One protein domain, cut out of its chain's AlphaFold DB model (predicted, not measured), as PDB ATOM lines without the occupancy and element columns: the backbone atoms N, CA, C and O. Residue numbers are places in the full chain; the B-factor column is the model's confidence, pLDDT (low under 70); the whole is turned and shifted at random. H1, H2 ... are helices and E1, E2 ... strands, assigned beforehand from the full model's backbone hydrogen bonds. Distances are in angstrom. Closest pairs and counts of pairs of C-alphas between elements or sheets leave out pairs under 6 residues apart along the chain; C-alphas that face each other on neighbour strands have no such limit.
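Overview. This is residues 21 to 105 and 113 to 201 of the 266 residues of an uncharacterized protein of Pseudomonas palleroniana (UniProt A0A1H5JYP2). Two antiparallel sheets stand partly face to face as a loose sandwich: a five-strand sheet, strongly twisted and curled round the short helix H2, and a four-strand sheet facing it on the side away from H2. At one end of the longest axis, the small E2 and E3 pair and helix H1 lie outside the sandwich. The 174 printed residues hold three named helices and eleven named strands, in the order E1 E2 H1 E3 H2 E4 E5 E6 E7 E8 E9 E10 H3 E11; the sheets run E1 - E7 - E6 - E5 - E4, E8 - E9 - E10 - E11 and E2 - E3. The class is mostly strand, and the whole is compact, with a radius of gyration of the C-alphas of 15.9 A and spans of 44 by 36 by 33 A.

Along the chain. E1, residues 21 to 24, begins at C-alpha 21 (-28.308, -57.000, 39.218) and runs on at 69 degrees into E2, residues 26 to 29. H1 is residues 33 to 39, 9.9 A long, E3 residues 64 to 67, and H2 residues 71 to 76, 8.5 A. E4, residues 80 to 86, measures 17.6 A, E5, residues 95 to 102, 22.7 A, E6, residues 117 to 124, 22.7 A, and E7, residues 130 to 138, 23.8 A. E8, residues 153 to 158, is 15.4 A, E9, residues 163 to 171, 24.2 A, and E10, residues 174 to 181, 23.3 A. H3 is residues 182 to 186, and E11, residues 194 to 198, ends at C-alpha 198 (-9.337, -35.185, 59.654).

Arrangement. In the five-strand sheet, N 23 and O 131 of E1 and E7 are 3.0 A apart, N 121 and O 134 of E6 and E7 2.8 A, N 98 and O 120 of E5 and E6 2.9 A, and N 83 and O 99 of the hairpin E4 and E5 2.9 A, each within hydrogen-bond range. The sheet curls round H2; the closest C-alphas of H2 and E4, Ala 76 and Leu 82, are 5.3 A apart. H3 is on this sheet at a height of 9.0 A, only just over E6, with 3 of its C-alphas there. Toward the second sheet, the closest C-alphas of E4 and E8, Ser 84 and Ile 154, are 5.6 A apart. There E8, E9 and E10 form a meander, each strand the antiparallel neighbour of the one before; N 155 and O 165 are 2.8 A apart, N 166 and O 178 3.0 A. N 196 of E11 and O 177 of E10 are 2.8 A apart. N 28 of E2 and O 65 of E3 are 3.3 A apart. H1 is on neither of these two larger sheets. Every O i to N i+4 pair is within hydrogen-bond range in H2 and H3, and 2 of 3 in H1.

Size, cuts and confidence. The C-alphas farthest apart, those of Glu 127 and Thr 172, are 47.9 A apart. Residues 106 to 112 are not printed; C-alphas 105 and 113 are 14.8 A apart across this cut. The links H1 to E3 and E7 to E8 are long. The mean pLDDT of the printed part is 71.5, and 64 residues are under 70, among them residues 21 to 71.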
ATOM      1  N   THR A  21     -27.408 -57.264  40.357       53.56
ATOM      2  CA  THR A  21     -28.308 -57.000  39.218       53.56
ATOM      3  C   THR A  21     -27.476 -56.873  37.938       53.56
ATOM      4  O   THR A  21     -26.273 -56.620  38.022       53.56
ATOM      5  N   GLN A  22     -28.071 -57.085  36.751       45.84
ATOM      6  CA  GLN A  22     -27.342 -57.126  35.464       45.84
ATOM      7  C   GLN A  22     -28.053 -56.340  34.344       45.84
ATOM      8  O   GLN A  22     -29.273 -56.442  34.236       45.84
ATOM      9  N   VAL A  23     -27.304 -55.619  33.492       50.81
ATOM     10  CA  VAL A  23     -27.785 -54.898  32.278       50.81
ATOM     11  C   VAL A  23     -26.760 -55.037  31.134       50.81
ATOM     12  O   VAL A  23     -25.589 -55.279  31.392       50.81
ATOM     13  N   LEU A  24     -27.171 -54.941  29.864       46.09
ATOM     14  CA  LEU A  24     -26.271 -54.960  28.693       46.09
ATOM     15  C   LEU A  24     -25.641 -53.574  28.454       46.09
ATOM     16  O   LEU A  24     -26.363 -52.579  28.504       46.09
ATOM     17  N   ALA A  25     -24.335 -53.506  28.171       46.47
ATOM     18  CA  ALA A  25     -23.638 -52.246  27.891       46.47
ATOM     19  C   ALA A  25     -22.602 -52.375  26.759       46.47
ATOM     20  O   ALA A  25     -21.952 -53.408  26.606       46.47
ATOM     21  N   GLU A  26     -22.415 -51.297  25.993       49.22
ATOM     22  CA  GLU A  26     -21.356 -51.152  24.983       49.22
ATOM     23  C   GLU A  26     -20.297 -50.140  25.466       49.22
ATOM     24  O   GLU A  26     -20.643 -49.145  26.110       49.22
ATOM     25  N   LYS A  27     -19.011 -50.415  25.196       48.41
ATOM     26  CA  LYS A  27     -17.840 -49.632  25.641       48.41
ATOM     27  C   LYS A  27     -17.491 -48.544  24.613       48.41
ATOM     28  O   LYS A  27     -17.335 -48.882  23.443       48.41
ATOM     29  N   GLN A  28     -17.277 -47.296  25.043       52.88
ATOM     30  CA  GLN A  28     -16.783 -46.199  24.185       52.88
ATOM     31  C   GLN A  28     -15.722 -45.324  24.884       52.88
ATOM     32  O   GLN A  28     -15.700 -45.253  26.113       52.88
ATOM     33  N   ASP A  29     -14.856 -44.687  24.083       51.91
ATOM     34  CA  ASP A  29     -13.873 -43.671  24.503       51.91
ATOM     35  C   ASP A  29     -14.592 -42.331  24.734       51.91
ATOM     36  O   ASP A  29     -15.318 -41.853  23.856       51.91
ATOM     37  N   CYS A  30     -14.459 -41.745  25.926       51.16
ATOM     38  CA  CYS A  30     -15.228 -40.552  26.277       51.16
ATOM     39  C   CYS A  30     -14.676 -39.243  25.678       51.16
ATOM     40  O   CYS A  30     -15.383 -38.234  25.744       51.16
ATOM     41  N   ALA A  31     -13.484 -39.227  25.063       48.53
ATOM     42  CA  ALA A  31     -12.924 -38.004  24.473       48.53
ATOM     43  C   ALA A  31     -13.801 -37.435  23.336       48.53
ATOM     44  O   ALA A  31     -13.998 -36.225  23.245       48.53
ATOM     45  N   GLU A  32     -14.409 -38.300  22.515       43.34
ATOM     46  CA  GLU A  32     -15.369 -37.894  21.471       43.34
ATOM     47  C   GLU A  32     -16.776 -37.611  22.032       43.34
ATOM     48  O   GLU A  32     -17.571 -36.881  21.438       43.34
ATOM     49  N   VAL A  33     -17.093 -38.175  23.200       44.81
ATOM     50  CA  VAL A  33     -18.434 -38.151  23.795       44.81
ATOM     51  C   VAL A  33     -18.636 -36.923  24.690       44.81
ATOM     52  O   VAL A  33     -19.756 -36.435  24.779       44.81
ATOM     53  N   PHE A  34     -17.592 -36.349  25.295       39.09
ATOM     54  CA  PHE A  34     -17.709 -35.173  26.174       39.09
ATOM     55  C   PHE A  34     -18.314 -33.934  25.476       39.09
ATOM     56  O   PHE A  34     -19.216 -33.289  26.018       39.09
ATOM     57  N   GLU A  35     -17.901 -33.639  24.239       39.25
ATOM     58  CA  GLU A  35     -18.484 -32.554  23.427       39.25
ATOM     59  C   GLU A  35     -19.920 -32.879  22.954       39.25
ATOM     60  O   GLU A  35     -20.779 -31.997  22.832       39.25
ATOM     61  N   LEU A  36     -20.240 -34.167  22.786       36.78
ATOM     62  CA  LEU A  36     -21.597 -34.646  22.499       36.78
ATOM     63  C   LEU A  36     -22.519 -34.551  23.739       36.78
ATOM     64  O   LEU A  36     -23.690 -34.196  23.622       36.78
ATOM     65  N   LEU A  37     -21.989 -34.802  24.940       38.31
ATOM     66  CA  LEU A  37     -22.706 -34.750  26.222       38.31
ATOM     67  C   LEU A  37     -23.039 -33.316  26.650       38.31
ATOM     68  O   LEU A  37     -24.114 -33.073  27.195       38.31
ATOM     69  N   LYS A  38     -22.169 -32.341  26.349       37.84
ATOM     70  CA  LYS A  38     -22.472 -30.909  26.532       37.84
ATOM     71  C   LYS A  38     -23.645 -30.438  25.668       37.84
ATOM     72  O   LYS A  38     -24.358 -29.513  26.058       37.84
ATOM     73  N   SER A  39     -23.832 -31.048  24.496       33.75
ATOM     74  CA  SER A  39     -24.821 -30.624  23.500       33.75
ATOM     75  C   SER A  39     -26.147 -31.391  23.561       33.75
ATOM     76  O   SER A  39     -27.144 -30.903  23.024       33.75
ATOM     77  N   GLN A  40     -26.219 -32.535  24.255       32.81
ATOM     78  CA  GLN A  40     -27.442 -33.336  24.360       32.81
ATOM     79  C   GLN A  40     -27.959 -33.476  25.796       32.81
ATOM     80  O   GLN A  40     -27.478 -34.265  26.602       32.81
ATOM     81  N   LYS A  41     -29.069 -32.785  26.085       39.72
ATOM     82  CA  LYS A  41     -30.018 -33.231  27.117       39.72
ATOM     83  C   LYS A  41     -30.603 -34.586  26.678       39.72
ATOM     84  O   LYS A  41     -31.457 -34.548  25.792       39.72
ATOM     85  N   ARG A  42     -30.189 -35.724  27.273       36.53
ATOM     86  CA  ARG A  42     -31.004 -36.952  27.538       36.53
ATOM     87  C   ARG A  42     -30.176 -38.195  27.949       36.53
ATOM     88  O   ARG A  42     -29.483 -38.794  27.138       36.53
ATOM     89  N   ASP A  43     -30.324 -38.577  29.215       43.16
ATOM     90  CA  ASP A  43     -30.660 -39.895  29.804       43.16
ATOM     91  C   ASP A  43     -30.026 -41.261  29.399       43.16
ATOM     92  O   ASP A  43     -30.264 -42.210  30.141       43.16
ATOM     93  N   ASP A  44     -29.174 -41.431  28.377       47.56
ATOM     94  CA  ASP A  44     -28.792 -42.799  27.908       47.56
ATOM     95  C   ASP A  44     -27.338 -43.274  28.202       47.56
ATOM     96  O   ASP A  44     -26.849 -44.233  27.588       47.56
ATOM     97  N   PHE A  45     -26.617 -42.635  29.134       50.81
ATOM     98  CA  PHE A  45     -25.194 -42.921  29.394       50.81
ATOM     99  C   PHE A  45     -24.812 -42.840  30.876       50.81
ATOM    100  O   PHE A  45     -25.306 -41.972  31.597       50.81
ATOM    101  N   ILE A  46     -23.861 -43.685  31.299       54.81
ATOM    102  CA  ILE A  46     -23.055 -43.438  32.503       54.81
ATOM    103  C   ILE A  46     -21.784 -42.711  32.069       54.81
ATOM    104  O   ILE A  46     -20.847 -43.339  31.571       54.81
ATOM    105  N   ALA A  47     -21.755 -41.400  32.295       54.38
ATOM    106  CA  ALA A  47     -20.510 -40.662  32.457       54.38
ATOM    107  C   ALA A  47     -20.214 -40.640  33.958       54.38
ATOM    108  O   ALA A  47     -21.044 -40.171  34.741       54.38
ATOM    109  N   LEU A  48     -19.089 -41.217  34.378       53.34
ATOM    110  CA  LEU A  48     -18.751 -41.215  35.796       53.34
ATOM    111  C   LEU A  48     -18.297 -39.811  36.209       53.34
ATOM    112  O   LEU A  48     -17.423 -39.254  35.547       53.34
ATOM    113  N   PRO A  49     -18.883 -39.228  37.270       48.09
ATOM    114  CA  PRO A  49     -18.412 -37.959  37.801       48.09
ATOM    115  C   PRO A  49     -16.963 -38.111  38.269       48.09
ATOM    116  O   PRO A  49     -16.666 -38.956  39.118       48.09
ATOM    117  N   HIS A  50     -16.080 -37.300  37.685       47.25
ATOM    118  CA  HIS A  50     -14.649 -37.311  37.966       47.25
ATOM    119  C   HIS A  50     -14.356 -37.052  39.439       47.25
ATOM    120  O   HIS A  50     -14.982 -36.206  40.084       47.25
ATOM    121  N   THR A  51     -13.309 -37.701  39.939       44.47
ATOM    122  CA  THR A  51     -12.567 -37.145  41.069       44.47
ATOM    123  C   THR A  51     -11.880 -35.877  40.551       44.47
ATOM    124  O   THR A  51     -11.250 -35.905  39.497       44.47
ATOM    125  N   GLY A  52     -12.038 -34.727  41.216       33.41
ATOM    126  CA  GLY A  52     -11.619 -33.405  40.696       33.41
ATOM    127  C   GLY A  52     -10.134 -33.251  40.298       33.41
ATOM    128  O   GLY A  52      -9.743 -32.191  39.815       33.41
ATOM    129  N   SER A  53      -9.317 -34.293  40.472       37.53
ATOM    130  CA  SER A  53      -7.923 -34.403  40.037       37.53
ATOM    131  C   SER A  53      -7.750 -34.720  38.540       37.53
ATOM    132  O   SER A  53      -6.715 -34.371  37.978       37.53
ATOM    133  N   GLU A  54      -8.720 -35.361  37.879       39.31
ATOM    134  CA  GLU A  54      -8.583 -35.829  36.479       39.31
ATOM    135  C   GLU A  54      -8.815 -34.718  35.438       39.31
ATOM    136  O   GLU A  54      -8.383 -34.828  34.294       39.31
ATOM    137  N   MET A  55      -9.422 -33.589  35.827       32.88
ATOM    138  CA  MET A  55      -9.697 -32.472  34.905       32.88
ATOM    139  C   MET A  55      -8.447 -31.706  34.434       32.88
ATOM    140  O   MET A  55      -8.553 -30.902  33.509       32.88
ATOM    141  N   ASN A  56      -7.276 -31.918  35.043       33.12
ATOM    142  CA  ASN A  56      -6.062 -31.153  34.722       33.12
ATOM    143  C   ASN A  56      -5.114 -31.848  33.735       33.12
ATOM    144  O   ASN A  56      -4.081 -31.282  33.381       33.12
ATOM    145  N   SER A  57      -5.459 -33.043  33.258       34.69
ATOM    146  CA  SER A  57      -4.728 -33.722  32.194       34.69
ATOM    147  C   SER A  57      -5.525 -33.598  30.896       34.69
ATOM    148  O   SER A  57      -6.508 -34.303  30.696       34.69
ATOM    149  N   MET A  58      -5.078 -32.749  29.962       31.36
ATOM    150  CA  MET A  58      -5.573 -32.753  28.569       31.36
ATOM    151  C   MET A  58      -5.303 -34.093  27.837       31.36
ATOM    152  O   MET A  58      -5.575 -34.198  26.645       31.36
ATOM    153  N   PHE A  59      -4.762 -35.106  28.526       34.84
ATOM    154  CA  PHE A  59      -4.322 -36.388  27.978       34.84
ATOM    155  C   PHE A  59      -4.949 -37.604  28.670       34.84
ATOM    156  O   PHE A  59      -4.516 -38.725  28.401       34.84
ATOM    157  N   ASP A  60      -5.940 -37.433  29.552       41.28
ATOM    158  CA  ASP A  60      -6.564 -38.588  30.203       41.28
ATOM    159  C   ASP A  60      -7.610 -39.253  29.293       41.28
ATOM    160  O   ASP A  60      -8.806 -38.966  29.328       41.28
ATOM    161  N   THR A  61      -7.118 -40.126  28.414       38.56
ATOM    162  CA  THR A  61      -7.885 -40.898  27.425       38.56
ATOM    163  C   THR A  61      -8.472 -42.197  27.987       38.56
ATOM    164  O   THR A  61      -9.068 -42.979  27.250       38.56
ATOM    165  N   HIS A  62      -8.333 -42.470  29.290       43.19
ATOM    166  CA  HIS A  62      -8.816 -43.723  29.893       43.19
ATOM    167  C   HIS A  62     -10.277 -43.666  30.338       43.19
ATOM    168  O   HIS A  62     -10.780 -44.590  30.984       43.19
ATOM    169  N   GLN A  63     -10.980 -42.600  29.966       52.41
ATOM    170  CA  GLN A  63     -12.388 -42.462  30.259       52.41
ATOM    171  C   GLN A  63     -13.183 -43.493  29.454       52.41
ATOM    172  O   GLN A  63     -13.284 -43.437  28.228       52.41
ATOM    173  N   VAL A  64     -13.763 -44.448  30.177       50.62
ATOM    174  CA  VAL A  64     -14.681 -45.434  29.620       50.62
ATOM    175  C   VAL A  64     -16.100 -45.090  30.024       50.62
ATOM    176  O   VAL A  64     -16.436 -45.069  31.212       50.62
ATOM    177  N   CYS A  65     -16.916 -44.839  29.007       58.16
ATOM    178  CA  CYS A  65     -18.334 -44.552  29.124       58.16
ATOM    179  C   CYS A  65     -19.122 -45.825  28.798       58.16
ATOM    180  O   CYS A  65     -18.799 -46.545  27.844       58.16
ATOM    181  N   TYR A  66     -20.164 -46.101  29.585       58.88
ATOM    182  CA  TYR A  66     -21.075 -47.222  29.344       58.88
ATOM    183  C   TYR A  66     -22.395 -46.695  28.767       58.88
ATOM    184  O   TYR A  66     -23.001 -45.782  29.337       58.88
ATOM    185  N   ARG A  67     -22.846 -47.266  27.641       56.75
ATOM    186  CA  ARG A  67     -24.067 -46.845  26.926       56.75
ATOM    187  C   ARG A  67     -25.253 -47.789  27.157       56.75
ATOM    188  O   ARG A  67     -25.093 -49.002  27.029       56.75
ATOM    189  N   GLY A  68     -26.440 -47.227  27.434       55.28
ATOM    190  CA  GLY A  68     -27.699 -47.967  27.614       55.28
ATOM    191  C   GLY A  68     -28.810 -47.149  28.298       55.28
ATOM    192  O   GLY A  68     -28.534 -46.317  29.157       55.28
ATOM    193  N   LYS A  69     -30.073 -47.431  27.943       47.81
ATOM    194  CA  LYS A  69     -31.269 -46.592  28.198       47.81
ATOM    195  C   LYS A  69     -31.598 -46.270  29.672       47.81
ATOM    196  O   LYS A  69     -32.362 -45.356  29.936       47.81
ATOM    197  N   ASP A  70     -31.038 -47.009  30.633       59.56
ATOM    198  CA  ASP A  70     -31.362 -46.869  32.066       59.56
ATOM    199  C   ASP A  70     -30.137 -47.054  32.988       59.56
ATOM    200  O   ASP A  70     -30.263 -47.362  34.178       59.56
ATOM    201  N   LEU A  71     -28.922 -46.901  32.451       67.19
ATOM    202  CA  LEU A  71     -27.707 -47.360  33.126       67.19
ATOM    203  C   LEU A  71     -27.355 -46.576  34.395       67.19
ATOM    204  O   LEU A  71     -27.022 -47.198  35.398       67.19
ATOM    205  N   SER A  72     -27.454 -45.247  34.400       70.31
ATOM    206  CA  SER A  72     -27.041 -44.432  35.559       70.31
ATOM    207  C   SER A  72     -27.895 -44.686  36.795       70.31
ATOM    208  O   SER A  72     -27.366 -44.852  37.893       70.31
ATOM    209  N   ARG A  73     -29.213 -44.815  36.610       72.88
ATOM    210  CA  ARG A  73     -30.139 -45.167  37.696       72.88
ATOM    211  C   ARG A  73     -29.967 -46.612  38.138       72.88
ATOM    212  O   ARG A  73     -29.989 -46.891  39.331       72.88
ATOM    213  N   TRP A  74     -29.774 -47.532  37.194       79.75
ATOM    214  CA  TRP A  74     -29.490 -48.926  37.524       79.75
ATOM    215  C   TRP A  74     -28.180 -49.070  38.314       79.75
ATOM    216  O   TRP A  74     -28.141 -49.810  39.296       79.75
ATOM    217  N   ALA A  75     -27.133 -48.340  37.922       79.69
ATOM    218  CA  ALA A  75     -25.823 -48.369  38.557       79.69
ATOM    219  C   ALA A  75     -25.863 -47.768  39.961       79.69
ATOM    220  O   ALA A  75     -25.352 -48.391  40.891       79.69
ATOM    221  N   ALA A  76     -26.516 -46.615  40.139       79.62
ATOM    222  CA  ALA A  76     -26.719 -46.023  41.459       79.62
ATOM    223  C   ALA A  76     -27.564 -46.941  42.360       79.62
ATOM    224  O   ALA A  76     -27.190 -47.237  43.495       79.62
ATOM    225  N   GLY A  77     -28.653 -47.479  41.814       77.94
ATOM    226  CA  GLY A  77     -29.686 -48.204  42.542       77.94
ATOM    227  C   GLY A  77     -30.950 -47.357  42.716       77.94
ATOM    228  O   GLY A  77     -30.985 -46.165  42.412       77.94
ATOM    229  N   ALA A  78     -32.028 -47.992  43.179       78.31
ATOM    230  CA  ALA A  78     -33.314 -47.316  43.337       78.31
ATOM    231  C   ALA A  78     -33.198 -46.120  44.297       78.31
ATOM    232  O   ALA A  78     -32.643 -46.249  45.386       78.31
ATOM    233  N   HIS A  79     -33.755 -44.975  43.893       78.94
ATOM    234  CA  HIS A  79     -33.747 -43.723  44.662       78.94
ATOM    235  C   HIS A  79     -32.355 -43.155  44.976       78.94
ATOM    236  O   HIS A  79     -32.238 -42.331  45.879       78.94
ATOM    237  N   MET A  80     -31.316 -43.550  44.236       80.81
ATOM    238  CA  MET A  80     -29.964 -43.014  44.379       80.81
ATOM    239  C   MET A  80     -29.482 -42.350  43.086       80.81
ATOM    240  O   MET A  80     -29.884 -42.743  41.992       80.81
ATOM    241  N   ASP A  81     -28.588 -41.378  43.228       80.38
ATOM    242  CA  ASP A  81     -27.840 -40.741  42.147       80.38
ATOM    243  C   ASP A  81     -26.332 -41.003  42.358       80.38
ATOM    244  O   ASP A  81     -25.847 -41.004  43.490       80.38
ATOM    245  N   LEU A  82     -25.579 -41.263  41.279       77.69
ATOM    246  CA  LEU A  82     -24.116 -41.405  41.344       77.69
ATOM    247  C   LEU A  82     -23.471 -40.054  41.682       77.69
ATOM    248  O   LEU A  82     -23.857 -39.037  41.108       77.69
ATOM    249  N   THR A  83     -22.472 -40.042  42.566       76.00
ATOM    250  CA  THR A  83     -21.869 -38.793  43.072       76.00
ATOM    251  C   THR A  83     -20.376 -38.656  42.822       76.00
ATOM    252  O   THR A  83     -19.900 -37.546  42.601       76.00
ATOM    253  N   SER A  84     -19.633 -39.757  42.798       77.62
ATOM    254  CA  SER A  84     -18.222 -39.783  42.397       77.62
ATOM    255  C   SER A  84     -17.875 -41.163  41.851       77.62
ATOM    256  O   SER A  84     -18.578 -42.138  42.131       77.62
ATOM    257  N   GLY A  85     -16.808 -41.276  41.071       77.69
ATOM    258  CA  GLY A  85     -16.352 -42.575  40.609       77.69
ATOM    259  C   GLY A  85     -14.945 -42.555  40.052       77.69
ATOM    260  O   GLY A  85     -14.403 -41.507  39.723       77.69
ATOM    261  N   ILE A  86     -14.387 -43.754  39.947       75.94
ATOM    262  CA  ILE A  86     -13.157 -44.050  39.219       75.94
ATOM    263  C   ILE A  86     -13.441 -45.198  38.253       75.94
ATOM    264  O   ILE A  86     -14.109 -46.176  38.603       75.94
ATOM    265  N   ASN A  87     -12.954 -45.085  37.025       71.31
ATOM    266  CA  ASN A  87     -12.970 -46.139  36.010       71.31
ATOM    267  C   ASN A  87     -11.540 -46.513  35.620       71.31
ATOM    268  O   ASN A  87     -10.573 -46.030  36.198       71.31
ATOM    269  N   GLY A  88     -11.399 -47.455  34.686       61.62
ATOM    270  CA  GLY A  88     -10.077 -47.795  34.158       61.62
ATOM    271  C   GLY A  88      -9.183 -48.545  35.148       61.62
ATOM    272  O   GLY A  88      -7.989 -48.677  34.899       61.62
ATOM    273  N   ILE A  89      -9.743 -49.092  36.240       65.44
ATOM    274  CA  ILE A  89      -8.980 -49.867  37.241       65.44
ATOM    275  C   ILE A  89      -8.236 -51.032  36.562       65.44
ATOM    276  O   ILE A  89      -7.122 -51.399  36.940       65.44
ATOM    277  N   PHE A  90      -8.842 -51.578  35.506       60.84
ATOM    278  CA  PHE A  90      -8.161 -52.382  34.502       60.84
ATOM    279  C   PHE A  90      -7.866 -51.528  33.266       60.84
ATOM    280  O   PHE A  90      -8.705 -50.722  32.866       60.84
ATOM    281  N   LYS A  91      -6.726 -51.770  32.599       59.50
ATOM    282  CA  LYS A  91      -6.309 -51.060  31.367       59.50
ATOM    283  C   LYS A  91      -7.356 -51.083  30.246       59.50
ATOM    284  O   LYS A  91      -7.315 -50.275  29.329       59.50
ATOM    285  N   ASP A  92      -8.282 -52.031  30.297       60.06
ATOM    286  CA  ASP A  92      -9.372 -52.189  29.344       60.06
ATOM    287  C   ASP A  92     -10.693 -51.528  29.786       60.06
ATOM    288  O   ASP A  92     -11.684 -51.634  29.064       60.06
ATOM    289  N   GLY A  93     -10.735 -50.866  30.946       64.06
ATOM    290  CA  GLY A  93     -11.920 -50.215  31.508       64.06
ATOM    291  C   GLY A  93     -13.089 -51.153  31.805       64.06
ATOM    292  O   GLY A  93     -14.249 -50.746  31.733       64.06
ATOM    293  N   THR A  94     -12.814 -52.415  32.130       71.25
ATOM    294  CA  THR A  94     -13.854 -53.403  32.472       71.25
ATOM    295  C   THR A  94     -14.413 -53.259  33.883       71.25
ATOM    296  O   THR A  94     -15.406 -53.910  34.204       71.25
ATOM    297  N   ALA A  95     -13.828 -52.409  34.728       80.31
ATOM    298  CA  ALA A  95     -14.324 -52.161  36.074       80.31
ATOM    299  C   ALA A  95     -14.291 -50.678  36.446       80.31
ATOM    300  O   ALA A  95     -13.381 -49.942  36.056       80.31
ATOM    301  N   ALA A  96     -15.267 -50.291  37.262       82.25
ATOM    302  CA  ALA A  96     -15.352 -48.989  37.896       82.25
ATOM    303  C   ALA A  96     -15.823 -49.130  39.346       82.25
ATOM    304  O   ALA A  96     -16.593 -50.036  39.672       82.25
ATOM    305  N   ILE A  97     -15.379 -48.222  40.207       85.75
ATOM    306  CA  ILE A  97     -15.886 -48.084  41.573       85.75
ATOM    307  C   ILE A  97     -16.530 -46.713  41.682       85.75
ATOM    308  O   ILE A  97     -15.930 -45.710  41.306       85.75
ATOM    309  N   VAL A  98     -17.756 -46.673  42.184       85.44
ATOM    310  CA  VAL A  98     -18.571 -45.459  42.240       85.44
ATOM    311  C   VAL A  98     -19.184 -45.286  43.618       85.44
ATOM    312  O   VAL A  98     -19.439 -46.265  44.322       85.44
ATOM    313  N   THR A  99     -19.453 -44.042  43.994       86.25
ATOM    314  CA  THR A  99     -20.326 -43.713  45.120       86.25
ATOM    315  C   THR A  99     -21.688 -43.285  44.605       86.25
ATOM    316  O   THR A  99     -21.792 -42.622  43.571       86.25
ATOM    317  N   ALA A 100     -22.732 -43.651  45.334       85.12
ATOM    318  CA  ALA A 100     -24.096 -43.221  45.070       85.12
ATOM    319  C   ALA A 100     -24.734 -42.717  46.358       85.12
ATOM    320  O   ALA A 100     -24.492 -43.299  47.417       85.12
ATOM    321  N   HIS A 101     -25.544 -41.666  46.269       84.81
ATOM    322  CA  HIS A 101     -26.265 -41.080  47.399       84.81
ATOM    323  C   HIS A 101     -27.758 -41.069  47.129       84.81
ATOM    324  O   HIS A 101     -28.190 -40.934  45.986       84.81
ATOM    325  N   GLN A 102     -28.554 -41.192  48.186       82.38
ATOM    326  CA  GLN A 102     -29.998 -41.063  48.095       82.38
ATOM    327  C   GLN A 102     -30.381 -39.707  47.501       82.38
ATOM    328  O   GLN A 102     -29.941 -38.654  47.962       82.38
ATOM    329  N   ARG A 103     -31.227 -39.749  46.474       69.06
ATOM    330  CA  ARG A 103     -31.765 -38.567  45.812       69.06
ATOM    331  C   ARG A 103     -32.591 -37.761  46.816       69.06
ATOM    332  O   ARG A 103     -33.570 -38.276  47.356       69.06
ATOM    333  N   SER A 104     -32.229 -36.493  47.021       61.72
ATOM    334  CA  SER A 104     -33.112 -35.540  47.699       61.72
ATOM    335  C   SER A 104     -34.294 -35.209  46.782       61.72
ATOM    336  O   SER A 104     -34.125 -35.095  45.565       61.72
ATOM    337  N   ASN A 105     -35.499 -35.067  47.333       55.56
ATOM    338  CA  ASN A 105     -36.755 -34.896  46.591       55.56
ATOM    339  C   ASN A 105     -36.910 -33.497  45.947       55.56
ATOM    340  O   ASN A 105     -37.931 -32.842  46.118       55.56
ATOM    341  N   GLY A 113     -28.278 -34.850  57.786       52.38
ATOM    342  CA  GLY A 113     -27.783 -36.142  58.274       52.38
ATOM    343  C   GLY A 113     -28.741 -37.339  58.264       52.38
ATOM    344  O   GLY A 113     -28.847 -38.031  59.276       52.38
ATOM    345  N   ASN A 114     -29.334 -37.677  57.112       54.97
ATOM    346  CA  ASN A 114     -29.657 -39.081  56.816       54.97
ATOM    347  C   ASN A 114     -29.694 -39.384  55.303       54.97
ATOM    348  O   ASN A 114     -30.723 -39.759  54.740       54.97
ATOM    349  N   TYR A 115     -28.553 -39.213  54.627       62.78
ATOM    350  CA  TYR A 115     -28.381 -39.637  53.234       62.78
ATOM    351  C   TYR A 115     -27.886 -41.085  53.194       62.78
ATOM    352  O   TYR A 115     -26.769 -41.364  53.625       62.78
ATOM    353  N   ASN A 116     -28.662 -42.015  52.626       79.19
ATOM    354  CA  ASN A 116     -28.119 -43.342  52.331       79.19
ATOM    355  C   ASN A 116     -27.019 -43.218  51.262       79.19
ATOM    356  O   ASN A 116     -27.303 -42.814  50.135       79.19
ATOM    357  N   SER A 117     -25.777 -43.568  51.613       87.31
ATOM    358  CA  SER A 117     -24.639 -43.616  50.689       87.31
ATOM    359  C   SER A 117     -24.130 -45.044  50.479       87.31
ATOM    360  O   SER A 117     -23.997 -45.798  51.446       87.31
ATOM    361  N   SER A 118     -23.780 -45.388  49.239       90.56
ATOM    362  CA  SER A 118     -23.252 -46.705  48.859       90.56
ATOM    363  C   SER A 118     -21.969 -46.592  48.039       90.56
ATOM    364  O   SER A 118     -21.840 -45.716  47.189       90.56
ATOM    365  N   LEU A 119     -21.039 -47.523  48.268       91.00
ATOM    366  CA  LEU A 119     -19.868 -47.793  47.440       91.00
ATOM    367  C   LEU A 119     -20.179 -49.009  46.571       91.00
ATOM    368  O   LEU A 119     -20.537 -50.072  47.082       91.00
ATOM    369  N   ILE A 120     -20.047 -48.860  45.262       90.81
ATOM    370  CA  ILE A 120     -20.545 -49.824  44.289       90.81
ATOM    371  C   ILE A 120     -19.427 -50.159  43.309       90.81
ATOM    372  O   ILE A 120     -18.785 -49.273  42.756       90.81
ATOM    373  N   LEU A 121     -19.220 -51.450  43.072       90.12
ATOM    374  CA  LEU A 121     -18.431 -51.958  41.961       90.12
ATOM    375  C   LEU A 121     -19.346 -52.163  40.754       90.12
ATOM    376  O   LEU A 121     -20.361 -52.860  40.837       90.12
ATOM    377  N   LEU A 122     -18.934 -51.612  39.621       85.69
ATOM    378  CA  LEU A 122     -19.491 -51.899  38.309       85.69
ATOM    379  C   LEU A 122     -18.475 -52.722  37.521       85.69
ATOM    380  O   LEU A 122     -17.289 -52.392  37.501       85.69
ATOM    381  N   ARG A 123     -18.928 -53.798  36.877       82.62
ATOM    382  CA  ARG A 123     -18.063 -54.692  36.098       82.62
ATOM    383  C   ARG A 123     -18.701 -55.112  34.793       82.62
ATOM    384  O   ARG A 123     -19.818 -55.618  34.811       82.62
ATOM    385  N   VAL A 124     -17.972 -54.968  33.694       77.88
ATOM    386  CA  VAL A 124     -18.355 -55.495  32.385       77.88
ATOM    387  C   VAL A 124     -17.689 -56.840  32.170       77.88
ATOM    388  O   VAL A 124     -16.465 -56.944  32.117       77.88
ATOM    389  N   ASP A 125     -18.511 -57.861  31.992       75.50
ATOM    390  CA  ASP A 125     -18.066 -59.149  31.493       75.50
ATOM    391  C   ASP A 125     -17.611 -59.010  30.031       75.50
ATOM    392  O   ASP A 125     -18.361 -58.538  29.171       75.50
ATOM    393  N   GLN A 126     -16.361 -59.376  29.742       71.31
ATOM    394  CA  GLN A 126     -15.766 -59.137  28.427       71.31
ATOM    395  C   GLN A 126     -16.417 -59.957  27.310       71.31
ATOM    396  O   GLN A 126     -16.457 -59.479  26.172       71.31
ATOM    397  N   GLU A 127     -16.917 -61.154  27.612       74.75
ATOM    398  CA  GLU A 127     -17.494 -62.065  26.623       74.75
ATOM    399  C   GLU A 127     -18.946 -61.690  26.326       74.75
ATOM    400  O   GLU A 127     -19.318 -61.433  25.182       74.75
ATOM    401  N   SER A 128     -19.762 -61.593  27.372       73.69
ATOM    402  CA  SER A 128     -21.199 -61.342  27.275       73.69
ATOM    403  C   SER A 128     -21.565 -59.861  27.183       73.69
ATOM    404  O   SER A 128     -22.726 -59.541  26.923       73.69
ATOM    405  N   LYS A 129     -20.607 -58.952  27.415       69.94
ATOM    406  CA  LYS A 129     -20.821 -57.492  27.492       69.94
ATOM    407  C   LYS A 129     -21.860 -57.089  28.543       69.94
ATOM    408  O   LYS A 129     -22.490 -56.031  28.462       69.94
ATOM    409  N   ARG A 130     -22.066 -57.944  29.546       74.56
ATOM    410  CA  ARG A 130     -23.016 -57.694  30.630       74.56
ATOM    411  C   ARG A 130     -22.343 -56.879  31.716       74.56
ATOM    412  O   ARG A 130     -21.303 -57.261  32.241       74.56
ATOM    413  N   LEU A 131     -22.978 -55.775  32.070       76.75
ATOM    414  CA  LEU A 131     -22.643 -54.968  33.221       76.75
ATOM    415  C   LEU A 131     -23.267 -55.604  34.466       76.75
ATOM    416  O   LEU A 131     -24.450 -55.951  34.492       76.75
ATOM    417  N   THR A 132     -22.459 -55.754  35.501       83.38
ATOM    418  CA  THR A 132     -22.822 -56.285  36.811       83.38
ATOM    419  C   THR A 132     -22.617 -55.198  37.854       83.38
ATOM    420  O   THR A 132     -21.658 -54.427  37.773       83.38
ATOM    421  N   ARG A 133     -23.546 -55.119  38.806       87.38
ATOM    422  CA  ARG A 133     -23.493 -54.200  39.943       87.38
ATOM    423  C   ARG A 133     -23.298 -55.001  41.223       87.38
ATOM    424  O   ARG A 133     -24.096 -55.896  41.501       87.38
ATOM    425  N   THR A 134     -22.306 -54.621  42.018       91.06
ATOM    426  CA  THR A 134     -22.053 -55.190  43.345       91.06
ATOM    427  C   THR A 134     -21.934 -54.063  44.358       91.06
ATOM    428  O   THR A 134     -21.055 -53.214  44.245       91.06
ATOM    429  N   GLU A 135     -22.806 -54.046  45.363       91.81
ATOM    430  CA  GLU A 135     -22.659 -53.132  46.495       91.81
ATOM    431  C   GLU A 135     -21.556 -53.646  47.427       91.81
ATOM    432  O   GLU A 135     -21.617 -54.772  47.916       91.81
ATOM    433  N   LEU A 136     -20.520 -52.833  47.630       92.81
ATOM    434  CA  LEU A 136     -19.349 -53.184  48.433       92.81
ATOM    435  C   LEU A 136     -19.511 -52.755  49.890       92.81
ATOM    436  O   LEU A 136     -19.031 -53.423  50.806       92.81
ATOM    437  N   MET A 137     -20.137 -51.602  50.102       91.56
ATOM    438  CA  MET A 137     -20.313 -50.992  51.412       91.56
ATOM    439  C   MET A 137     -21.454 -49.981  51.360       91.56
ATOM    440  O   MET A 137     -21.604 -49.270  50.370       91.56
ATOM    441  N   THR A 138     -22.200 -49.872  52.450       89.88
ATOM    442  CA  THR A 138     -23.181 -48.811  52.682       89.88
ATOM    443  C   THR A 138     -22.754 -47.940  53.854       89.88
ATOM    444  O   THR A 138     -21.781 -48.248  54.561       89.88
ATOM    445  N   GLN A 139     -23.487 -46.848  54.050       87.81
ATOM    446  CA  GLN A 139     -23.288 -45.956  55.175       87.81
ATOM    447  C   GLN A 139     -23.229 -46.693  56.517       87.81
ATOM    448  O   GLN A 139     -23.930 -47.683  56.746       87.81
ATOM    449  N   GLN A 140     -22.392 -46.191  57.416       84.75
ATOM    450  CA  GLN A 140     -22.239 -46.707  58.769       84.75
ATOM    451  C   GLN A 140     -22.224 -45.553  59.750       84.75
ATOM    452  O   GLN A 140     -21.400 -44.655  59.633       84.75
ATOM    453  N   SER A 141     -23.118 -45.610  60.730       82.69
ATOM    454  CA  SER A 141     -23.123 -44.675  61.847       82.69
ATOM    455  C   SER A 141     -22.255 -45.216  62.982       82.69
ATOM    456  O   SER A 141     -22.264 -46.418  63.272       82.69
ATOM    457  N   ASN A 142     -21.487 -44.332  63.608       87.19
ATOM    458  CA  ASN A 142     -20.697 -44.626  64.794       87.19
ATOM    459  C   ASN A 142     -20.592 -43.367  65.664       87.19
ATOM    460  O   ASN A 142     -20.530 -42.265  65.123       87.19
ATOM    461  N   ASP A 143     -20.516 -43.539  66.984       85.19
ATOM    462  CA  ASP A 143     -20.313 -42.425  67.922       85.19
ATOM    463  C   ASP A 143     -18.944 -41.754  67.735       85.19
ATOM    464  O   ASP A 143     -18.783 -40.565  68.001       85.19
ATOM    465  N   ASP A 144     -17.949 -42.518  67.275       87.00
ATOM    466  CA  ASP A 144     -16.654 -42.005  66.845       87.00
ATOM    467  C   ASP A 144     -16.788 -41.438  65.422       87.00
ATOM    468  O   ASP A 144     -16.961 -42.213  64.470       87.00
ATOM    469  N   PRO A 145     -16.677 -40.111  65.223       82.88
ATOM    470  CA  PRO A 145     -16.888 -39.524  63.907       82.88
ATOM    471  C   PRO A 145     -15.846 -39.965  62.875       82.88
ATOM    472  O   PRO A 145     -16.134 -39.988  61.685       82.88
ATOM    473  N   ALA A 146     -14.668 -40.419  63.319       84.88
ATOM    474  CA  ALA A 146     -13.650 -41.017  62.456       84.88
ATOM    475  C   ALA A 146     -13.962 -42.467  62.035       84.88
ATOM    476  O   ALA A 146     -13.144 -43.117  61.384       84.88
ATOM    477  N   LYS A 147     -15.106 -43.012  62.455       85.44
ATOM    478  CA  LYS A 147     -15.634 -44.320  62.039       85.44
ATOM    479  C   LYS A 147     -17.032 -44.217  61.446       85.44
ATOM    480  O   LYS A 147     -17.501 -45.183  60.844       85.44
ATOM    481  N   SER A 148     -17.692 -43.074  61.620       85.62
ATOM    482  CA  SER A 148     -18.921 -42.754  60.914       85.62
ATOM    483  C   SER A 148     -18.583 -42.481  59.449       85.62
ATOM    484  O   SER A 148     -17.732 -41.652  59.130       85.62
ATOM    485  N   ILE A 149     -19.197 -43.239  58.550       86.06
ATOM    486  CA  ILE A 149     -18.962 -43.170  57.110       86.06
ATOM    487  C   ILE A 149     -20.331 -43.018  56.457       86.06
ATOM    488  O   ILE A 149     -20.980 -44.003  56.110       86.06
ATOM    489  N   ALA A 150     -20.780 -41.775  56.329       84.62
ATOM    490  CA  ALA A 150     -21.996 -41.366  55.627       84.62
ATOM    491  C   ALA A 150     -21.634 -40.290  54.591       84.62
ATOM    492  O   ALA A 150     -20.576 -39.683  54.717       84.62
ATOM    493  N   ASP A 151     -22.461 -40.091  53.555       82.25
ATOM    494  CA  ASP A 151     -22.226 -39.105  52.469       82.25
ATOM    495  C   ASP A 151     -20.791 -39.155  51.897       82.25
ATOM    496  O   ASP A 151     -20.168 -38.151  51.555       82.25
ATOM    497  N   PHE A 152     -20.222 -40.359  51.819       86.81
ATOM    498  CA  PHE A 152     -18.829 -40.509  51.419       86.81
ATOM    499  C   PHE A 152     -18.650 -40.379  49.903       86.81
ATOM    500  O   PHE A 152     -19.523 -40.779  49.125       86.81
ATOM    501  N   ARG A 153     -17.505 -39.829  49.480       87.31
ATOM    502  CA  ARG A 153     -17.176 -39.531  48.074       87.31
ATOM    503  C   ARG A 153     -15.723 -39.854  47.773       87.31
ATOM    504  O   ARG A 153     -14.843 -39.478  48.542       87.31
ATOM    505  N   ILE A 154     -15.472 -40.516  46.650       87.06
ATOM    506  CA  ILE A 154     -14.129 -40.764  46.128       87.06
ATOM    507  C   ILE A 154     -13.528 -39.435  45.680       87.06
ATOM    508  O   ILE A 154     -14.161 -38.654  44.969       87.06
ATOM    509  N   THR A 155     -12.302 -39.179  46.115       84.81
ATOM    510  CA  THR A 155     -11.624 -37.888  45.955       84.81
ATOM    511  C   THR A 155     -10.269 -38.013  45.278       84.81
ATOM    512  O   THR A 155      -9.723 -37.011  44.827       84.81
ATOM    513  N   GLY A 156      -9.739 -39.229  45.152       81.06
ATOM    514  CA  GLY A 156      -8.545 -39.488  44.362       81.06
ATOM    515  C   GLY A 156      -8.260 -40.973  44.200       81.06
ATOM    516  O   GLY A 156      -8.818 -41.818  44.904       81.06
ATOM    517  N   TYR A 157      -7.364 -41.281  43.271       84.50
ATOM    518  CA  TYR A 157      -6.914 -42.632  42.994       84.50
ATOM    519  C   TYR A 157      -5.425 -42.625  42.661       84.50
ATOM    520  O   TYR A 157      -4.951 -41.805  41.880       84.50
ATOM    521  N   ASP A 158      -4.707 -43.530  43.311       82.88
ATOM    522  CA  ASP A 158      -3.311 -43.846  43.052       82.88
ATOM    523  C   ASP A 158      -3.267 -45.063  42.133       82.88
ATOM    524  O   ASP A 158      -3.538 -46.188  42.573       82.88
ATOM    525  N   ASP A 159      -2.936 -44.847  40.858       77.75
ATOM    526  CA  ASP A 159      -2.864 -45.941  39.892       77.75
ATOM    527  C   ASP A 159      -1.664 -46.866  40.131       77.75
ATOM    528  O   ASP A 159      -1.725 -48.050  39.792       77.75
ATOM    529  N   PHE A 160      -0.594 -46.371  40.756       78.56
ATOM    530  CA  PHE A 160       0.607 -47.156  41.015       78.56
ATOM    531  C   PHE A 160       0.363 -48.169  42.137       78.56
ATOM    532  O   PHE A 160       0.550 -49.371  41.940       78.56
ATOM    533  N   ASN A 161      -0.138 -47.707  43.286       81.81
ATOM    534  CA  ASN A 161      -0.457 -48.585  44.418       81.81
ATOM    535  C   ASN A 161      -1.908 -49.072  44.421       81.81
ATOM    536  O   ASN A 161      -2.342 -49.645  45.420       81.81
ATOM    537  N   LYS A 162      -2.675 -48.808  43.357       85.44
ATOM    538  CA  LYS A 162      -4.078 -49.222  43.198       85.44
ATOM    539  C   LYS A 162      -4.932 -48.884  44.430       85.44
ATOM    540  O   LYS A 162      -5.694 -49.711  44.940       85.44
ATOM    541  N   THR A 163      -4.781 -47.655  44.925       88.12
ATOM    542  CA  THR A 163      -5.406 -47.171  46.164       88.12
ATOM    543  C   THR A 163      -6.432 -46.093  45.866       88.12
ATOM    544  O   THR A 163      -6.136 -45.107  45.201       88.12
ATOM    545  N   VAL A 164      -7.640 -46.259  46.394       89.19
ATOM    546  CA  VAL A 164      -8.702 -45.252  46.329       89.19
ATOM    547  C   VAL A 164      -8.656 -44.414  47.588       89.19
ATOM    548  O   VAL A 164      -8.608 -44.969  48.683       89.19
ATOM    549  N   TYR A 165      -8.736 -43.100  47.431       89.94
ATOM    550  CA  TYR A 165      -8.926 -42.150  48.516       89.94
ATOM    551  C   TYR A 165     -10.346 -41.609  48.461       89.94
ATOM    552  O   TYR A 165     -10.856 -41.273  47.389       89.94
ATOM    553  N   PHE A 166     -10.996 -41.530  49.613       89.44
ATOM    554  CA  PHE A 166     -12.332 -40.970  49.716       89.44
ATOM    555  C   PHE A 166     -12.499 -40.225  51.038       89.44
ATOM    556  O   PHE A 166     -11.785 -40.464  52.015       89.44
ATOM    557  N   GLN A 167     -13.450 -39.305  51.045       90.81
ATOM    558  CA  GLN A 167     -13.765 -38.449  52.177       90.81
ATOM    559  C   GLN A 167     -15.178 -38.736  52.667       90.81
ATOM    560  O   GLN A 167     -16.054 -39.049  51.859       90.81
ATOM    561  N   ALA A 168     -15.392 -38.624  53.974       90.12
ATOM    562  CA  ALA A 168     -16.714 -38.651  54.587       90.12
ATOM    563  C   ALA A 168     -16.820 -37.519  55.617       90.12
ATOM    564  O   ALA A 168     -15.881 -37.356  56.401       90.12
ATOM    565  N   PRO A 169     -17.929 -36.763  55.667       88.50
ATOM    566  CA  PRO A 169     -18.166 -35.803  56.737       88.50
ATOM    567  C   PRO A 169     -18.041 -36.468  58.112       88.50
ATOM    568  O   PRO A 169     -18.642 -37.514  58.360       88.50
ATOM    569  N   ALA A 170     -17.251 -35.867  59.001       86.56
ATOM    570  CA  ALA A 170     -16.985 -36.418  60.331       86.56
ATOM    571  C   ALA A 170     -17.143 -35.366  61.434       86.56
ATOM    572  O   ALA A 170     -17.763 -35.629  62.458       86.56
ATOM    573  N   TRP A 171     -16.656 -34.146  61.231       84.69
ATOM    574  CA  TRP A 171     -16.829 -33.056  62.193       84.69
ATOM    575  C   TRP A 171     -17.543 -31.876  61.551       84.69
ATOM    576  O   TRP A 171     -17.713 -31.805  60.339       84.69
ATOM    577  N   THR A 172     -17.907 -30.897  62.377       76.81
ATOM    578  CA  THR A 172     -18.592 -29.667  61.953       76.81
ATOM    579  C   THR A 172     -17.871 -28.925  60.829       76.81
ATOM    580  O   THR A 172     -18.489 -28.175  60.085       76.81
ATOM    581  N   THR A 173     -16.554 -29.094  60.720       74.88
ATOM    582  CA  THR A 173     -15.733 -28.302  59.808       74.88
ATOM    583  C   THR A 173     -14.649 -29.100  59.095       74.88
ATOM    584  O   THR A 173     -13.733 -28.487  58.557       74.88
ATOM    585  N   SER A 174     -14.678 -30.430  59.161       82.38
ATOM    586  CA  SER A 174     -13.679 -31.269  58.501       82.38
ATOM    587  C   SER A 174     -14.229 -32.655  58.190       82.38
ATOM    588  O   SER A 174     -15.044 -33.214  58.931       82.38
ATOM    589  N   ASP A 175     -13.736 -33.216  57.093       90.50
ATOM    590  CA  ASP A 175     -14.037 -34.583  56.693       90.50
ATOM    591  C   ASP A 175     -13.017 -35.540  57.309       90.50
ATOM    592  O   ASP A 175     -11.874 -35.175  57.584       90.50
ATOM    593  N   ALA A 176     -13.402 -36.793  57.498       92.19
ATOM    594  CA  ALA A 176     -12.468 -37.887  57.688       92.19
ATOM    595  C   ALA A 176     -11.967 -38.367  56.320       92.19
ATOM    596  O   ALA A 176     -12.756 -38.667  55.421       92.19
ATOM    597  N   VAL A 177     -10.645 -38.457  56.174       93.50
ATOM    598  CA  VAL A 177     -10.003 -39.017  54.983       93.50
ATOM    599  C   VAL A 177      -9.734 -40.495  55.212       93.50
ATOM    600  O   VAL A 177      -9.129 -40.882  56.218       93.50
ATOM    601  N   TYR A 178     -10.131 -41.312  54.246       93.06
ATOM    602  CA  TYR A 178      -9.880 -42.741  54.235       93.06
ATOM    603  C   TYR A 178      -9.234 -43.167  52.922       93.06
ATOM    604  O   TYR A 178      -9.352 -42.494  51.896       93.06
ATOM    605  N   SER A 179      -8.605 -44.335  52.947       93.12
ATOM    606  CA  SER A 179      -8.203 -45.035  51.739       93.12
ATOM    607  C   SER A 179      -8.528 -46.522  51.798       93.12
ATOM    608  O   SER A 179      -8.760 -47.085  52.871       93.12
ATOM    609  N   PHE A 180      -8.560 -47.171  50.639       92.69
ATOM    610  CA  PHE A 180      -8.573 -48.626  50.547       92.69
ATOM    611  C   PHE A 180      -7.890 -49.115  49.271       92.69
ATOM    612  O   PHE A 180      -7.885 -48.452  48.235       92.69
ATOM    613  N   GLN A 181      -7.349 -50.325  49.350       90.62
ATOM    614  CA  GLN A 181      -6.775 -51.048  48.220       90.62
ATOM    615  C   GLN A 181      -7.888 -51.647  47.351       90.62
ATOM    616  O   GLN A 181      -8.754 -52.365  47.861       90.62
ATOM    617  N   VAL A 182      -7.861 -51.406  46.035       89.44
ATOM    618  CA  VAL A 182      -8.936 -51.867  45.130       89.44
ATOM    619  C   VAL A 182      -9.031 -53.386  45.025       89.44
ATOM    620  O   VAL A 182     -10.086 -53.886  44.658       89.44
ATOM    621  N   GLY A 183      -7.972 -54.140  45.347       88.75
ATOM    622  CA  GLY A 183      -7.937 -55.596  45.154       88.75
ATOM    623  C   GLY A 183      -9.144 -56.324  45.761       88.75
ATOM    624  O   GLY A 183      -9.830 -57.070  45.066       88.75
ATOM    625  N   GLN A 184      -9.479 -56.031  47.023       87.12
ATOM    626  CA  GLN A 184     -10.656 -56.616  47.682       87.12
ATOM    627  C   GLN A 184     -11.970 -56.157  47.040       87.12
ATOM    628  O   GLN A 184     -12.867 -56.969  46.816       87.12
ATOM    629  N   ALA A 185     -12.065 -54.866  46.713       88.31
ATOM    630  CA  ALA A 185     -13.238 -54.293  46.063       88.31
ATOM    631  C   ALA A 185     -13.504 -54.961  44.708       88.31
ATOM    632  O   ALA A 185     -14.640 -55.316  44.413       88.31
ATOM    633  N   LEU A 186     -12.459 -55.213  43.917       87.88
ATOM    634  CA  LEU A 186     -12.557 -55.916  42.643       87.88
ATOM    635  C   LEU A 186     -13.064 -57.347  42.835       87.88
ATOM    636  O   LEU A 186     -13.878 -57.813  42.053       87.88
ATOM    637  N   GLU A 187     -12.694 -58.048  43.897       89.25
ATOM    638  CA  GLU A 187     -13.263 -59.370  44.199       89.25
ATOM    639  C   GLU A 187     -14.742 -59.329  44.636       89.25
ATOM    640  O   GLU A 187     -15.311 -60.365  44.978       89.25
ATOM    641  N   GLY A 188     -15.378 -58.153  44.635       87.44
ATOM    642  CA  GLY A 188     -16.741 -57.958  45.122       87.44
ATOM    643  C   GLY A 188     -16.840 -58.024  46.645       87.44
ATOM    644  O   GLY A 188     -17.927 -58.225  47.181       87.44
ATOM    645  N   LYS A 189     -15.710 -57.895  47.350       92.19
ATOM    646  CA  LYS A 189     -15.647 -57.932  48.811       92.19
ATOM    647  C   LYS A 189     -15.662 -56.517  49.367       92.19
ATOM    648  O   LYS A 189     -15.123 -55.586  48.770       92.19
ATOM    649  N   ARG A 190     -16.230 -56.375  50.562       91.62
ATOM    650  CA  ARG A 190     -16.188 -55.124  51.315       91.62
ATOM    651  C   ARG A 190     -14.728 -54.707  51.560       91.62
ATOM    652  O   ARG A 190     -13.988 -55.502  52.143       91.62
ATOM    653  N   PRO A 191     -14.307 -53.500  51.142       92.00
ATOM    654  CA  PRO A 191     -12.933 -53.054  51.319       92.00
ATOM    655  C   PRO A 191     -12.621 -52.785  52.794       92.00
ATOM    656  O   PRO A 191     -13.471 -52.308  53.551       92.00
ATOM    657  N   ASN A 192     -11.378 -53.054  53.187       90.81
ATOM    658  CA  ASN A 192     -10.852 -52.609  54.470       90.81
ATOM    659  C   ASN A 192     -10.404 -51.145  54.382       90.81
ATOM    660  O   ASN A 192      -9.513 -50.812  53.600       90.81
ATOM    661  N   LEU A 193     -11.024 -50.289  55.189       91.25
ATOM    662  CA  LEU A 193     -10.779 -48.854  55.174       91.25
ATOM    663  C   LEU A 193      -9.639 -48.487  56.118       91.25
ATOM    664  O   LEU A 193      -9.653 -48.837  57.298       91.25
ATOM    665  N   LYS A 194      -8.681 -47.722  55.605       91.81
ATOM    666  CA  LYS A 194      -7.590 -47.139  56.377       91.81
ATOM    667  C   LYS A 194      -7.880 -45.668  56.627       91.81
ATOM    668  O   LYS A 194      -8.029 -44.899  55.687       91.81
ATOM    669  N   TYR A 195      -7.951 -45.277  57.891       90.69
ATOM    670  CA  TYR A 195      -8.181 -43.891  58.283       90.69
ATOM    671  C   TYR A 195      -6.874 -43.087  58.278       90.69
ATOM    672  O   TYR A 195      -5.887 -43.498  58.888       90.69
ATOM    673  N   PHE A 196      -6.877 -41.937  57.601       89.56
ATOM    674  CA  PHE A 196      -5.733 -41.023  57.483       89.56
ATOM    675  C   PHE A 196      -5.833 -39.823  58.433       89.56
ATOM    676  O   PHE A 196      -4.856 -39.094  58.613       89.56
ATOM    677  N   GLY A 197      -6.993 -39.567  59.036       90.00
ATOM    678  CA  GLY A 197      -7.215 -38.410  59.905       90.00
ATOM    679  C   GLY A 197      -8.235 -37.392  59.353       90.00
ATOM    680  O   GLY A 197      -8.720 -37.560  58.234       90.00
ATOM    681  N   PRO A 198      -8.481 -36.292  60.091       91.81
ATOM    682  CA  PRO A 198      -9.337 -35.185  59.654       91.81
ATOM    683  C   PRO A 198      -8.693 -34.344  58.549       91.81
ATOM    684  O   PRO A 198      -7.584 -33.869  58.757       91.81
ATOM    685  N   GLY A 199      -9.342 -34.080  57.423       91.19
ATOM    686  CA  GLY A 199      -8.808 -33.178  56.403       91.19
ATOM    687  C   GLY A 199      -9.524 -33.266  55.065       91.19
ATOM    688  O   GLY A 199     -10.557 -33.917  54.938       91.19
ATOM    689  N   ARG A 200      -8.937 -32.625  54.052       90.62
ATOM    690  CA  ARG A 200      -9.420 -32.670  52.668       90.62
ATOM    691  C   ARG A 200      -8.321 -33.096  51.716       90.62
ATOM    692  O   ARG A 200      -7.248 -32.499  51.721       90.62
ATOM    693  N   VAL A 201      -8.586 -34.104  50.887       89.69
ATOM    694  CA  VAL A 201      -7.637 -34.524  49.847       89.69
ATOM    695  C   VAL A 201      -7.520 -33.399  48.817       89.69
ATOM    696  O   VAL A 201      -8.527 -32.938  48.289       89.69
TER     697      VAL A 201